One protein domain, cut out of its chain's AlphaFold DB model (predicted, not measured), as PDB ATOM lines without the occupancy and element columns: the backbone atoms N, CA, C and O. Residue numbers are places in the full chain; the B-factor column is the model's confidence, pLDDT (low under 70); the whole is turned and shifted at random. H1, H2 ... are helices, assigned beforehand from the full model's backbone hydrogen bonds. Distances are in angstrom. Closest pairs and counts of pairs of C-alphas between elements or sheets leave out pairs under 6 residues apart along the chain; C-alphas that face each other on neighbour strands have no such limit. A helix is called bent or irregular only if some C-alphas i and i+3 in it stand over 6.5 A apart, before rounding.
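Overview. This is residues 118 to 188 of the 190 residues of the protein "DUF1800 family protein" of Nocardioidaceae bacterium (UniProt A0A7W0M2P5). The longest helix, H3, runs along the long axis of a small helical body, with H2 crossing it on one side and H1 on another, so that the centres of the three make a triangle. At one end of the body the unnamed stretch of residues 156 to 167 loops round from H2 to the start of H3 and pairs briefly with residues 125 to 126, just before H1; at the other end sits H4, a single short turn beyond the end of H3. The printed part has 71 residues with four named helices, in the order H1, H2, H3, H4, and no named strand; its class is all helix, with 43 residues in helices. It is compact, with a radius of gyration of the C-alphas of 10.8 A, yet elongated in outline, spanning 32 by 20 by 19 A.

Arrangement. H3, residues 168 to 182, touches H2, residues 145 to 155, with 13 pairs of C-alphas within 8 A; the closest are those of Ala 151 and Leu 177, 5.8 A apart. These two run opposite ways at a steep tilt of 48 degrees. H3, with residues 177 to 181 alone, only just touches residues 131 to 135 of H1, which holds residues 127 to 139: 3 pairs of C-alphas are within 8 A, the closest those of Cys 135 and Leu 181, 7.4 A apart. H1 and H3 run the same way at a steep tilt of 45 degrees. H1 touches H2 with its residues 127 to 132 alone, and the closest C-alphas, those of Asp 128 and Val 148, are 6.0 A apart. The lines of H1 and H2 stand about perpendicular, at 74 degrees. The helix packing is mostly crossed, with none of these three touching pairs at a shallow tilt. H4, residues 185 to 188, is close to H1 and to H3 but not clearly touching either; its His 187 has its C-alpha 7.3 A from that of His 139 and 7.4 A from that of Leu 181. H2 and H4 are apart. Residues 125 to 126 and 162 to 163 make a short antiparallel pairing. Every O i to N i+4 pair is within hydrogen-bond range in H1 and H2, against 8 of 11 in H3, and H4 is too short for such a pair.

Along the chain. H3 measures 20.6 A from C-alpha 168 at (21.218, 1.373, -34.640) to C-alpha 182; it is irregular, with C-alphas 171 and 174 lying 7.5 A apart. H1 begins at C-alpha 127 at (28.529, 7.632, -41.875) and is 17.6 A long. H2 is 15.5 A long, and H4, 4.8 A long, ends at C-alpha 188 at (49.175, -2.033, -35.571).

Size, cuts and confidence. The two C-alphas farthest apart are those of Asp 166 and Met 188, at 32.4 A. The printed part has no cut. The link from H2 to H3, 12 residues, is long; those from H1 to H2 and from H3 to H4 are tight. The mean pLDDT of the printed part is 97.4, and no printed residue is under 70.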
ATOM      1  N   SER A 118      30.277   9.355 -26.758       95.94
ATOM      2  CA  SER A 118      31.262  10.437 -26.739       95.94
ATOM      3  C   SER A 118      32.318  10.328 -27.841       95.94
ATOM      4  O   SER A 118      32.953  11.335 -28.110       95.94
ATOM      5  N   PHE A 119      32.498   9.169 -28.490       96.88
ATOM      6  CA  PHE A 119      33.364   9.031 -29.672       96.88
ATOM      7  C   PHE A 119      32.723   9.559 -30.965       96.88
ATOM      8  O   PHE A 119      33.393   9.608 -31.991       96.88
ATOM      9  N   LEU A 120      31.426   9.867 -30.960       97.69
ATOM     10  CA  LEU A 120      30.705  10.282 -32.159       97.69
ATOM     11  C   LEU A 120      30.704  11.812 -32.293       97.69
ATOM     12  O   LEU A 120      30.650  12.514 -31.278       97.69
ATOM     13  N   PRO A 121      30.692  12.345 -33.530       97.94
ATOM     14  CA  PRO A 121      30.465  13.765 -33.750       97.94
ATOM     15  C   PRO A 121      29.021  14.142 -33.385       97.94
ATOM     16  O   PRO A 121      28.178  13.295 -33.077       97.94
ATOM     17  N   ARG A 122      28.700  15.435 -33.482       97.75
ATOM     18  CA  ARG A 122      27.313  15.893 -33.372       97.75
ATOM     19  C   ARG A 122      26.461  15.245 -34.467       97.75
ATOM     20  O   ARG A 122      26.784  15.350 -35.646       97.75
ATOM     21  N   LEU A 123      25.359  14.623 -34.061       97.75
ATOM     22  CA  LEU A 123      24.406  13.985 -34.962       97.75
ATOM     23  C   LEU A 123      23.246  14.940 -35.305       97.75
ATOM     24  O   LEU A 123      22.939  15.849 -34.524       97.75
ATOM     25  N   PRO A 124      22.583  14.754 -36.460       98.19
ATOM     26  CA  PRO A 124      22.837  13.718 -37.463       98.19
ATOM     27  C   PRO A 124      24.032  14.027 -38.374       98.19
ATOM     28  O   PRO A 124      24.266  15.185 -38.712       98.19
ATOM     29  N   ALA A 125      24.736  12.985 -38.815       98.38
ATOM     30  CA  ALA A 125      25.887  13.075 -39.722       98.38
ATOM     31  C   ALA A 125      25.876  11.921 -40.737       98.38
ATOM     32  O   ALA A 125      25.191  10.914 -40.524       98.38
ATOM     33  N   ARG A 126      26.612  12.051 -41.849       98.56
ATOM     34  CA  ARG A 126      26.834  10.918 -42.761       98.56
ATOM     35  C   ARG A 126      27.812   9.930 -42.135       98.56
ATOM     36  O   ARG A 126      28.662  10.304 -41.327       98.56
ATOM     37  N   PHE A 127      27.692   8.655 -42.489       98.75
ATOM     38  CA  PHE A 127      28.529   7.632 -41.875       98.75
ATOM     39  C   PHE A 127      30.029   7.833 -42.149       98.75
ATOM     40  O   PHE A 127      30.835   7.639 -41.244       98.75
ATOM     41  N   ASP A 128      30.426   8.295 -43.334       98.69
ATOM     42  CA  ASP A 128      31.828   8.623 -43.617       98.69
ATOM     43  C   ASP A 128      32.375   9.787 -42.786       98.69
ATOM     44  O   ASP A 128      33.512   9.717 -42.327       98.69
ATOM     45  N   GLU A 129      31.561  10.804 -42.507       98.69
ATOM     46  CA  GLU A 129      31.918  11.902 -41.596       98.69
ATOM     47  C   GLU A 129      32.129  11.404 -40.160       98.69
ATOM     48  O   GLU A 129      33.024  11.878 -39.458       98.69
ATOM     49  N   ILE A 130      31.342  10.413 -39.725       98.69
ATOM     50  CA  ILE A 130      31.527   9.755 -38.427       98.69
ATOM     51  C   ILE A 130      32.840   8.971 -38.407       98.69
ATOM     52  O   ILE A 130      33.614   9.111 -37.463       98.69
ATOM     53  N   VAL A 131      33.117   8.170 -39.440       98.62
ATOM     54  CA  VAL A 131      34.366   7.394 -39.528       98.62
ATOM     55  C   VAL A 131      35.583   8.318 -39.541       98.62
ATOM     56  O   VAL A 131      36.562   8.052 -38.845       98.62
ATOM     57  N   ASP A 132      35.516   9.418 -40.286       98.75
ATOM     58  CA  ASP A 132      36.567  10.429 -40.365       98.75
ATOM     59  C   ASP A 132      36.795  11.139 -39.022       98.75
ATOM     60  O   ASP A 132      37.938  11.271 -38.579       98.75
ATOM     61  N   HIS A 133      35.724  11.509 -38.311       98.69
ATOM     62  CA  HIS A 133      35.819  12.037 -36.948       98.69
ATOM     63  C   HIS A 133      36.506  11.046 -35.995       98.69
ATOM     64  O   HIS A 133      37.479  11.405 -35.330       98.69
ATOM     65  N   VAL A 134      36.061   9.786 -35.975       98.25
ATOM     66  CA  VAL A 134      36.630   8.751 -35.096       98.25
ATOM     67  C   VAL A 134      38.086   8.448 -35.464       98.25
ATOM     68  O   VAL A 134      38.912   8.257 -34.576       98.25
ATOM     69  N   CYS A 135      38.452   8.452 -36.748       98.31
ATOM     70  CA  CYS A 135      39.847   8.288 -37.163       98.31
ATOM     71  C   CYS A 135      40.739   9.429 -36.661       98.31
ATOM     72  O   CYS A 135      41.869   9.168 -36.247       98.31
ATOM     73  N   ARG A 136      40.246  10.674 -36.653       97.88
ATOM     74  CA  ARG A 136      40.999  11.797 -36.081       97.88
ATOM     75  C   ARG A 136      41.152  11.669 -34.568       97.88
ATOM     76  O   ARG A 136      42.244  11.919 -34.074       97.88
ATOM     77  N   GLU A 137      40.115  11.226 -33.863       95.88
ATOM     78  CA  GLU A 137      40.185  10.968 -32.418       95.88
ATOM     79  C   GLU A 137      41.173   9.837 -32.080       95.88
ATOM     80  O   GLU A 137      42.012   9.997 -31.197       95.88
ATOM     81  N   LEU A 138      41.105   8.698 -32.782       95.88
ATOM     82  CA  LEU A 138      41.907   7.512 -32.451       95.88
ATOM     83  C   LEU A 138      43.332   7.563 -33.010       95.88
ATOM     84  O   LEU A 138      44.278   7.145 -32.352       95.88
ATOM     85  N   HIS A 139      43.495   8.038 -34.243       95.00
ATOM     86  CA  HIS A 139      44.750   7.923 -34.991       95.00
ATOM     87  C   HIS A 139      45.396   9.271 -35.308       95.00
ATOM     88  O   HIS A 139      46.424   9.288 -35.985       95.00
ATOM     89  N   ALA A 140      44.790  10.391 -34.889       94.69
ATOM     90  CA  ALA A 140      45.218  11.746 -35.249       94.69
ATOM     91  C   ALA A 140      45.377  11.949 -36.772       94.69
ATOM     92  O   ALA A 140      46.194  12.745 -37.232       94.69
ATOM     93  N   ARG A 141      44.609  11.199 -37.575       95.00
ATOM     94  CA  ARG A 141      44.669  11.197 -39.043       95.00
ATOM     95  C   ARG A 141      43.259  11.082 -39.623       95.00
ATOM     96  O   ARG A 141      42.425  10.409 -39.022       95.00
ATOM     97  N   PRO A 142      42.987  11.684 -40.792       97.75
ATOM     98  CA  PRO A 142      41.703  11.510 -41.462       97.75
ATOM     99  C   PRO A 142      41.474  10.049 -41.874       97.75
ATOM    100  O   PRO A 142      42.417   9.248 -42.002       97.75
ATOM    101  N   ALA A 143      40.207   9.706 -42.093       97.75
ATOM    102  CA  ALA A 143      39.857   8.416 -42.672       97.75
ATOM    103  C   ALA A 143      40.323   8.333 -44.133       97.75
ATOM    104  O   ALA A 143      40.290   9.317 -44.870       97.75
ATOM    105  N   THR A 144      40.758   7.144 -44.545       97.56
ATOM    106  CA  THR A 144      40.961   6.811 -45.961       97.56
ATOM    107  C   THR A 144      39.732   6.077 -46.487       97.56
ATOM    108  O   THR A 144      38.908   5.598 -45.700       97.56
ATOM    109  N   ASP A 145      39.606   5.951 -47.805       97.81
ATOM    110  CA  ASP A 145      38.477   5.239 -48.405       97.81
ATOM    111  C   ASP A 145      38.441   3.759 -47.994       97.81
ATOM    112  O   ASP A 145      37.361   3.210 -47.770       97.81
ATOM    113  N   GLU A 146      39.602   3.132 -47.783       97.00
ATOM    114  CA  GLU A 146      39.708   1.758 -47.283       97.00
ATOM    115  C   GLU A 146      39.163   1.635 -45.857       97.00
ATOM    116  O   GLU A 146      38.437   0.691 -45.550       97.00
ATOM    117  N   LEU A 147      39.463   2.605 -44.984       97.50
ATOM    118  CA  LEU A 147      38.947   2.622 -43.612       97.50
ATOM    119  C   LEU A 147      37.438   2.857 -43.577       97.50
ATOM    120  O   LEU A 147      36.734   2.211 -42.802       97.50
ATOM    121  N   VAL A 148      36.927   3.739 -44.439       98.50
ATOM    122  CA  VAL A 148      35.483   3.956 -44.584       98.50
ATOM    123  C   VAL A 148      34.800   2.684 -45.082       98.50
ATOM    124  O   VAL A 148      33.769   2.297 -44.530       98.50
ATOM    125  N   ALA A 149      35.376   1.991 -46.067       98.19
ATOM    126  CA  ALA A 149      34.848   0.726 -46.571       98.19
ATOM    127  C   ALA A 149      34.849  -0.373 -45.493       98.19
ATOM    128  O   ALA A 149      33.832  -1.042 -45.302       98.19
ATOM    129  N   ALA A 150      35.946  -0.516 -44.742       97.56
ATOM    130  CA  ALA A 150      36.048  -1.464 -43.634       97.56
ATOM    131  C   ALA A 150      35.020  -1.165 -42.530       97.56
ATOM    132  O   ALA A 150      34.336  -2.071 -42.054       97.56
ATOM    133  N   ALA A 151      34.847   0.110 -42.170       98.31
ATOM    134  CA  ALA A 151      33.840   0.536 -41.206       98.31
ATOM    135  C   ALA A 151      32.411   0.252 -41.698       98.31
ATOM    136  O   ALA A 151      31.592  -0.248 -40.926       98.31
ATOM    137  N   CYS A 152      32.119   0.506 -42.981       98.56
ATOM    138  CA  CYS A 152      30.822   0.194 -43.592       98.56
ATOM    139  C   CYS A 152      30.528  -1.306 -43.504       98.56
ATOM    140  O   CYS A 152      29.435  -1.691 -43.091       98.56
ATOM    141  N   ALA A 153      31.511  -2.149 -43.834       98.12
ATOM    142  CA  ALA A 153      31.388  -3.600 -43.738       98.12
ATOM    143  C   ALA A 153      31.185  -4.071 -42.287       98.12
ATOM    144  O   ALA A 153      30.365  -4.950 -42.035       98.12
ATOM    145  N   ALA A 154      31.885  -3.461 -41.328       97.44
ATOM    146  CA  ALA A 154      31.823  -3.850 -39.923       97.44
ATOM    147  C   ALA A 154      30.473  -3.550 -39.256       97.44
ATOM    148  O   ALA A 154      30.021  -4.339 -38.428       97.44
ATOM    149  N   VAL A 155      29.832  -2.423 -39.591       98.00
ATOM    150  CA  VAL A 155      28.537  -2.036 -38.993       98.00
ATOM    151  C   VAL A 155      27.338  -2.322 -39.909       98.00
ATOM    152  O   VAL A 155      26.188  -2.314 -39.459       98.00
ATOM    153  N   GLY A 156      27.586  -2.591 -41.193       98.00
ATOM    154  CA  GLY A 156      26.591  -2.939 -42.208       98.00
ATOM    155  C   GLY A 156      25.773  -1.759 -42.741       98.00
ATOM    156  O   GLY A 156      24.591  -1.947 -43.015       98.00
ATOM    157  N   VAL A 157      26.339  -0.552 -42.824       98.38
ATOM    158  CA  VAL A 157      25.666   0.657 -43.356       98.38
ATOM    159  C   VAL A 157      26.372   1.163 -44.608       98.38
ATOM    160  O   VAL A 157      27.519   0.799 -44.876       98.38
ATOM    161  N   ARG A 158      25.704   2.015 -45.389       98.31
ATOM    162  CA  ARG A 158      26.327   2.656 -46.556       98.31
ATOM    163  C   ARG A 158      27.136   3.883 -46.142       98.31
ATOM    164  O   ARG A 158      26.771   4.591 -45.211       98.31
ATOM    165  N   ARG A 159      28.168   4.202 -46.929       98.31
ATOM    166  CA  ARG A 159      29.025   5.390 -46.758       98.31
ATOM    167  C   ARG A 159      28.241   6.677 -46.476       98.31
ATOM    168  O   ARG A 159      28.548   7.410 -45.548       98.31
ATOM    169  N   TRP A 160      27.227   6.932 -47.296       98.25
ATOM    170  CA  TRP A 160      26.445   8.171 -47.285       98.25
ATOM    171  C   TRP A 160      25.162   8.066 -46.452       98.25
ATOM    172  O   TRP A 160      24.290   8.927 -46.552       98.25
ATOM    173  N   GLU A 161      25.004   6.990 -45.679       98.62
ATOM    174  CA  GLU A 161      23.836   6.788 -44.827       98.62
ATOM    175  C   GLU A 161      23.801   7.849 -43.727       98.62
ATOM    176  O   GLU A 161      24.820   8.155 -43.103       98.62
ATOM    177  N   ARG A 162      22.624   8.445 -43.514       98.38
ATOM    178  CA  ARG A 162      22.427   9.485 -42.506       98.38
ATOM    179  C   ARG A 162      22.158   8.834 -41.157       98.38
ATOM    180  O   ARG A 162      21.109   8.227 -40.966       98.38
ATOM    181  N   ILE A 163      23.079   9.018 -40.223       98.44
ATOM    182  CA  ILE A 163      23.013   8.450 -38.879       98.44
ATOM    183  C   ILE A 163      22.413   9.491 -37.935       98.44
ATOM    184  O   ILE A 163      22.961  10.579 -37.765       98.44
ATOM    185  N   THR A 164      21.265   9.167 -37.349       98.31
ATOM    186  CA  THR A 164      20.570   9.954 -36.321       98.31
ATOM    187  C   THR A 164      20.896   9.434 -34.917       98.31
ATOM    188  O   THR A 164      21.554   8.409 -34.763       98.31
ATOM    189  N   GLU A 165      20.453  10.147 -33.881       97.25
ATOM    190  CA  GLU A 165      20.689   9.784 -32.471       97.25
ATOM    191  C   GLU A 165      20.064   8.436 -32.073       97.25
ATOM    192  O   GLU A 165      20.610   7.719 -31.243       97.25
ATOM    193  N   ASP A 166      18.937   8.089 -32.689       96.75
ATOM    194  CA  ASP A 166      18.183   6.842 -32.529       96.75
ATOM    195  C   ASP A 166      18.612   5.746 -33.519       96.75
ATOM    196  O   ASP A 166      18.014   4.676 -33.587       96.75
ATOM    197  N   HIS A 167      19.650   5.995 -34.319       98.19
ATOM    198  CA  HIS A 167      20.108   5.025 -35.301       98.19
ATOM    199  C   HIS A 167      20.802   3.837 -34.624       98.19
ATOM    200  O   HIS A 167      21.648   4.020 -33.745       98.19
ATOM    201  N   ARG A 168      20.588   2.617 -35.140       97.19
ATOM    202  CA  ARG A 168      21.218   1.373 -34.640       97.19
ATOM    203  C   ARG A 168      22.738   1.446 -34.464       97.19
ATOM    204  O   ARG A 168      23.325   0.715 -33.668       97.19
ATOM    205  N   VAL A 169      23.395   2.307 -35.252       97.25
ATOM    206  CA  VAL A 169      24.843   2.517 -35.146       97.25
ATOM    207  C   VAL A 169      25.211   3.106 -33.789       97.25
ATOM    208  O   VAL A 169      26.138   2.615 -33.147       97.25
ATOM    209  N   VAL A 170      24.459   4.115 -33.357       97.31
ATOM    210  CA  VAL A 170      24.625   4.807 -32.077       97.31
ATOM    211  C   VAL A 170      24.220   3.899 -30.923       97.31
ATOM    212  O   VAL A 170      24.911   3.862 -29.909       97.31
ATOM    213  N   GLU A 171      23.136   3.144 -31.104       95.56
ATOM    214  CA  GLU A 171      22.562   2.314 -30.049       95.56
ATOM    215  C   GLU A 171      23.469   1.135 -29.661       95.56
ATOM    216  O   GLU A 171      23.692   0.903 -28.473       95.56
ATOM    217  N   TRP A 172      24.048   0.414 -30.635       95.06
ATOM    218  CA  TRP A 172      24.848  -0.783 -30.322       95.06
ATOM    219  C   TRP A 172      26.041  -1.088 -31.241       95.06
ATOM    220  O   TRP A 172      26.791  -2.018 -30.944       95.06
ATOM    221  N   GLN A 173      26.277  -0.354 -32.337       97.81
ATOM    222  CA  GLN A 173      27.398  -0.666 -33.253       97.81
ATOM    223  C   GLN A 173      28.664   0.158 -33.025       97.81
ATOM    224  O   GLN A 173      29.688  -0.163 -33.627       97.81
ATOM    225  N   VAL A 174      28.653   1.179 -32.163       97.75
ATOM    226  CA  VAL A 174      29.869   1.962 -31.881       97.75
ATOM    227  C   VAL A 174      31.059   1.071 -31.477       97.75
ATOM    228  O   VAL A 174      32.139   1.275 -32.027       97.75
ATOM    229  N   PRO A 175      30.913   0.034 -30.625       97.62
ATOM    230  CA  PRO A 175      32.020  -0.885 -30.347       97.62
ATOM    231  C   PRO A 175      32.566  -1.600 -31.590       97.62
ATOM    232  O   PRO A 175      33.775  -1.786 -31.701       97.62
ATOM    233  N   ASN A 176      31.703  -1.975 -32.542       97.81
ATOM    234  CA  ASN A 176      32.124  -2.626 -33.784       97.81
ATOM    235  C   ASN A 176      32.842  -1.653 -34.723       97.81
ATOM    236  O   ASN A 176      33.821  -2.050 -35.349       97.81
ATOM    237  N   LEU A 177      32.403  -0.389 -34.773       98.25
ATOM    238  CA  LEU A 177      33.111   0.677 -35.482       98.25
ATOM    239  C   LEU A 177      34.514   0.885 -34.898       98.25
ATOM    240  O   LEU A 177      35.494   0.837 -35.635       98.25
ATOM    241  N   LEU A 178      34.618   1.067 -33.578       98.31
ATOM    242  CA  LEU A 178      35.902   1.262 -32.899       98.31
ATOM    243  C   LEU A 178      36.833   0.067 -33.131       98.31
ATOM    244  O   LEU A 178      37.966   0.255 -33.559       98.31
ATOM    245  N   ARG A 179      36.338  -1.161 -32.935       97.56
ATOM    246  CA  ARG A 179      37.098  -2.390 -33.199       97.56
ATOM    247  C   ARG A 179      37.618  -2.434 -34.637       97.56
ATOM    248  O   ARG A 179      38.794  -2.692 -34.840       97.56
ATOM    249  N   ALA A 180      36.767  -2.152 -35.624       97.50
ATOM    250  CA  ALA A 180      37.165  -2.190 -37.029       97.50
ATOM    251  C   ALA A 180      38.287  -1.198 -37.359       97.50
ATOM    252  O   ALA A 180      39.096  -1.485 -38.231       97.50
ATOM    253  N   LEU A 181      38.348  -0.057 -36.666       97.94
ATOM    254  CA  LEU A 181      39.409   0.935 -36.843       97.94
ATOM    255  C   LEU A 181      40.698   0.555 -36.095       97.94
ATOM    256  O   LEU A 181      41.788   0.820 -36.607       97.94
ATOM    257  N   LEU A 182      40.585  -0.110 -34.942       97.94
ATOM    258  CA  LEU A 182      41.717  -0.642 -34.169       97.94
ATOM    259  C   LEU A 182      42.343  -1.895 -34.809       97.94
ATOM    260  O   LEU A 182      43.541  -2.114 -34.699       97.94
ATOM    261  N   ASP A 183      41.571  -2.703 -35.536       96.56
ATOM    262  CA  ASP A 183      42.060  -3.927 -36.197       96.56
ATOM    263  C   ASP A 183      42.834  -3.637 -37.508       96.56
ATOM    264  O   ASP A 183      43.111  -4.542 -38.296       96.56
ATOM    265  N   THR A 184      43.191  -2.374 -37.770       94.38
ATOM    266  CA  THR A 184      43.826  -1.935 -39.023       94.38
ATOM    267  C   THR A 184      45.351  -1.940 -38.928       94.38
ATOM    268  O   THR A 184      45.897  -1.666 -37.858       94.38
ATOM    269  N   PRO A 185      46.079  -2.122 -40.051       92.50
ATOM    270  CA  PRO A 185      47.536  -1.970 -40.066       92.50
ATOM    271  C   PRO A 185      48.005  -0.633 -39.476       92.50
ATOM    272  O   PRO A 185      49.005  -0.592 -38.769       92.50
ATOM    273  N   ARG A 186      47.226   0.441 -39.676       92.94
ATOM    274  CA  ARG A 186      47.489   1.775 -39.118       92.94
ATOM    275  C   ARG A 186      47.577   1.768 -37.587       92.94
ATOM    276  O   ARG A 186      48.471   2.405 -37.035       92.94
ATOM    277  N   HIS A 187      46.675   1.067 -36.900       95.62
ATOM    278  CA  HIS A 187      46.724   0.931 -35.437       95.62
ATOM    279  C   HIS A 187      47.702  -0.159 -34.978       95.62
ATOM    280  O   HIS A 187      48.139  -0.168 -33.832       95.62
ATOM    281  N   MET A 188      48.135  -1.044 -35.871       93.44
ATOM    282  CA  MET A 188      49.175  -2.033 -35.571       93.44
ATOM    283  C   MET A 188      50.597  -1.495 -35.721       93.44
ATOM    284  O   MET A 188      51.515  -2.089 -35.163       93.44
TER     285      MET A 188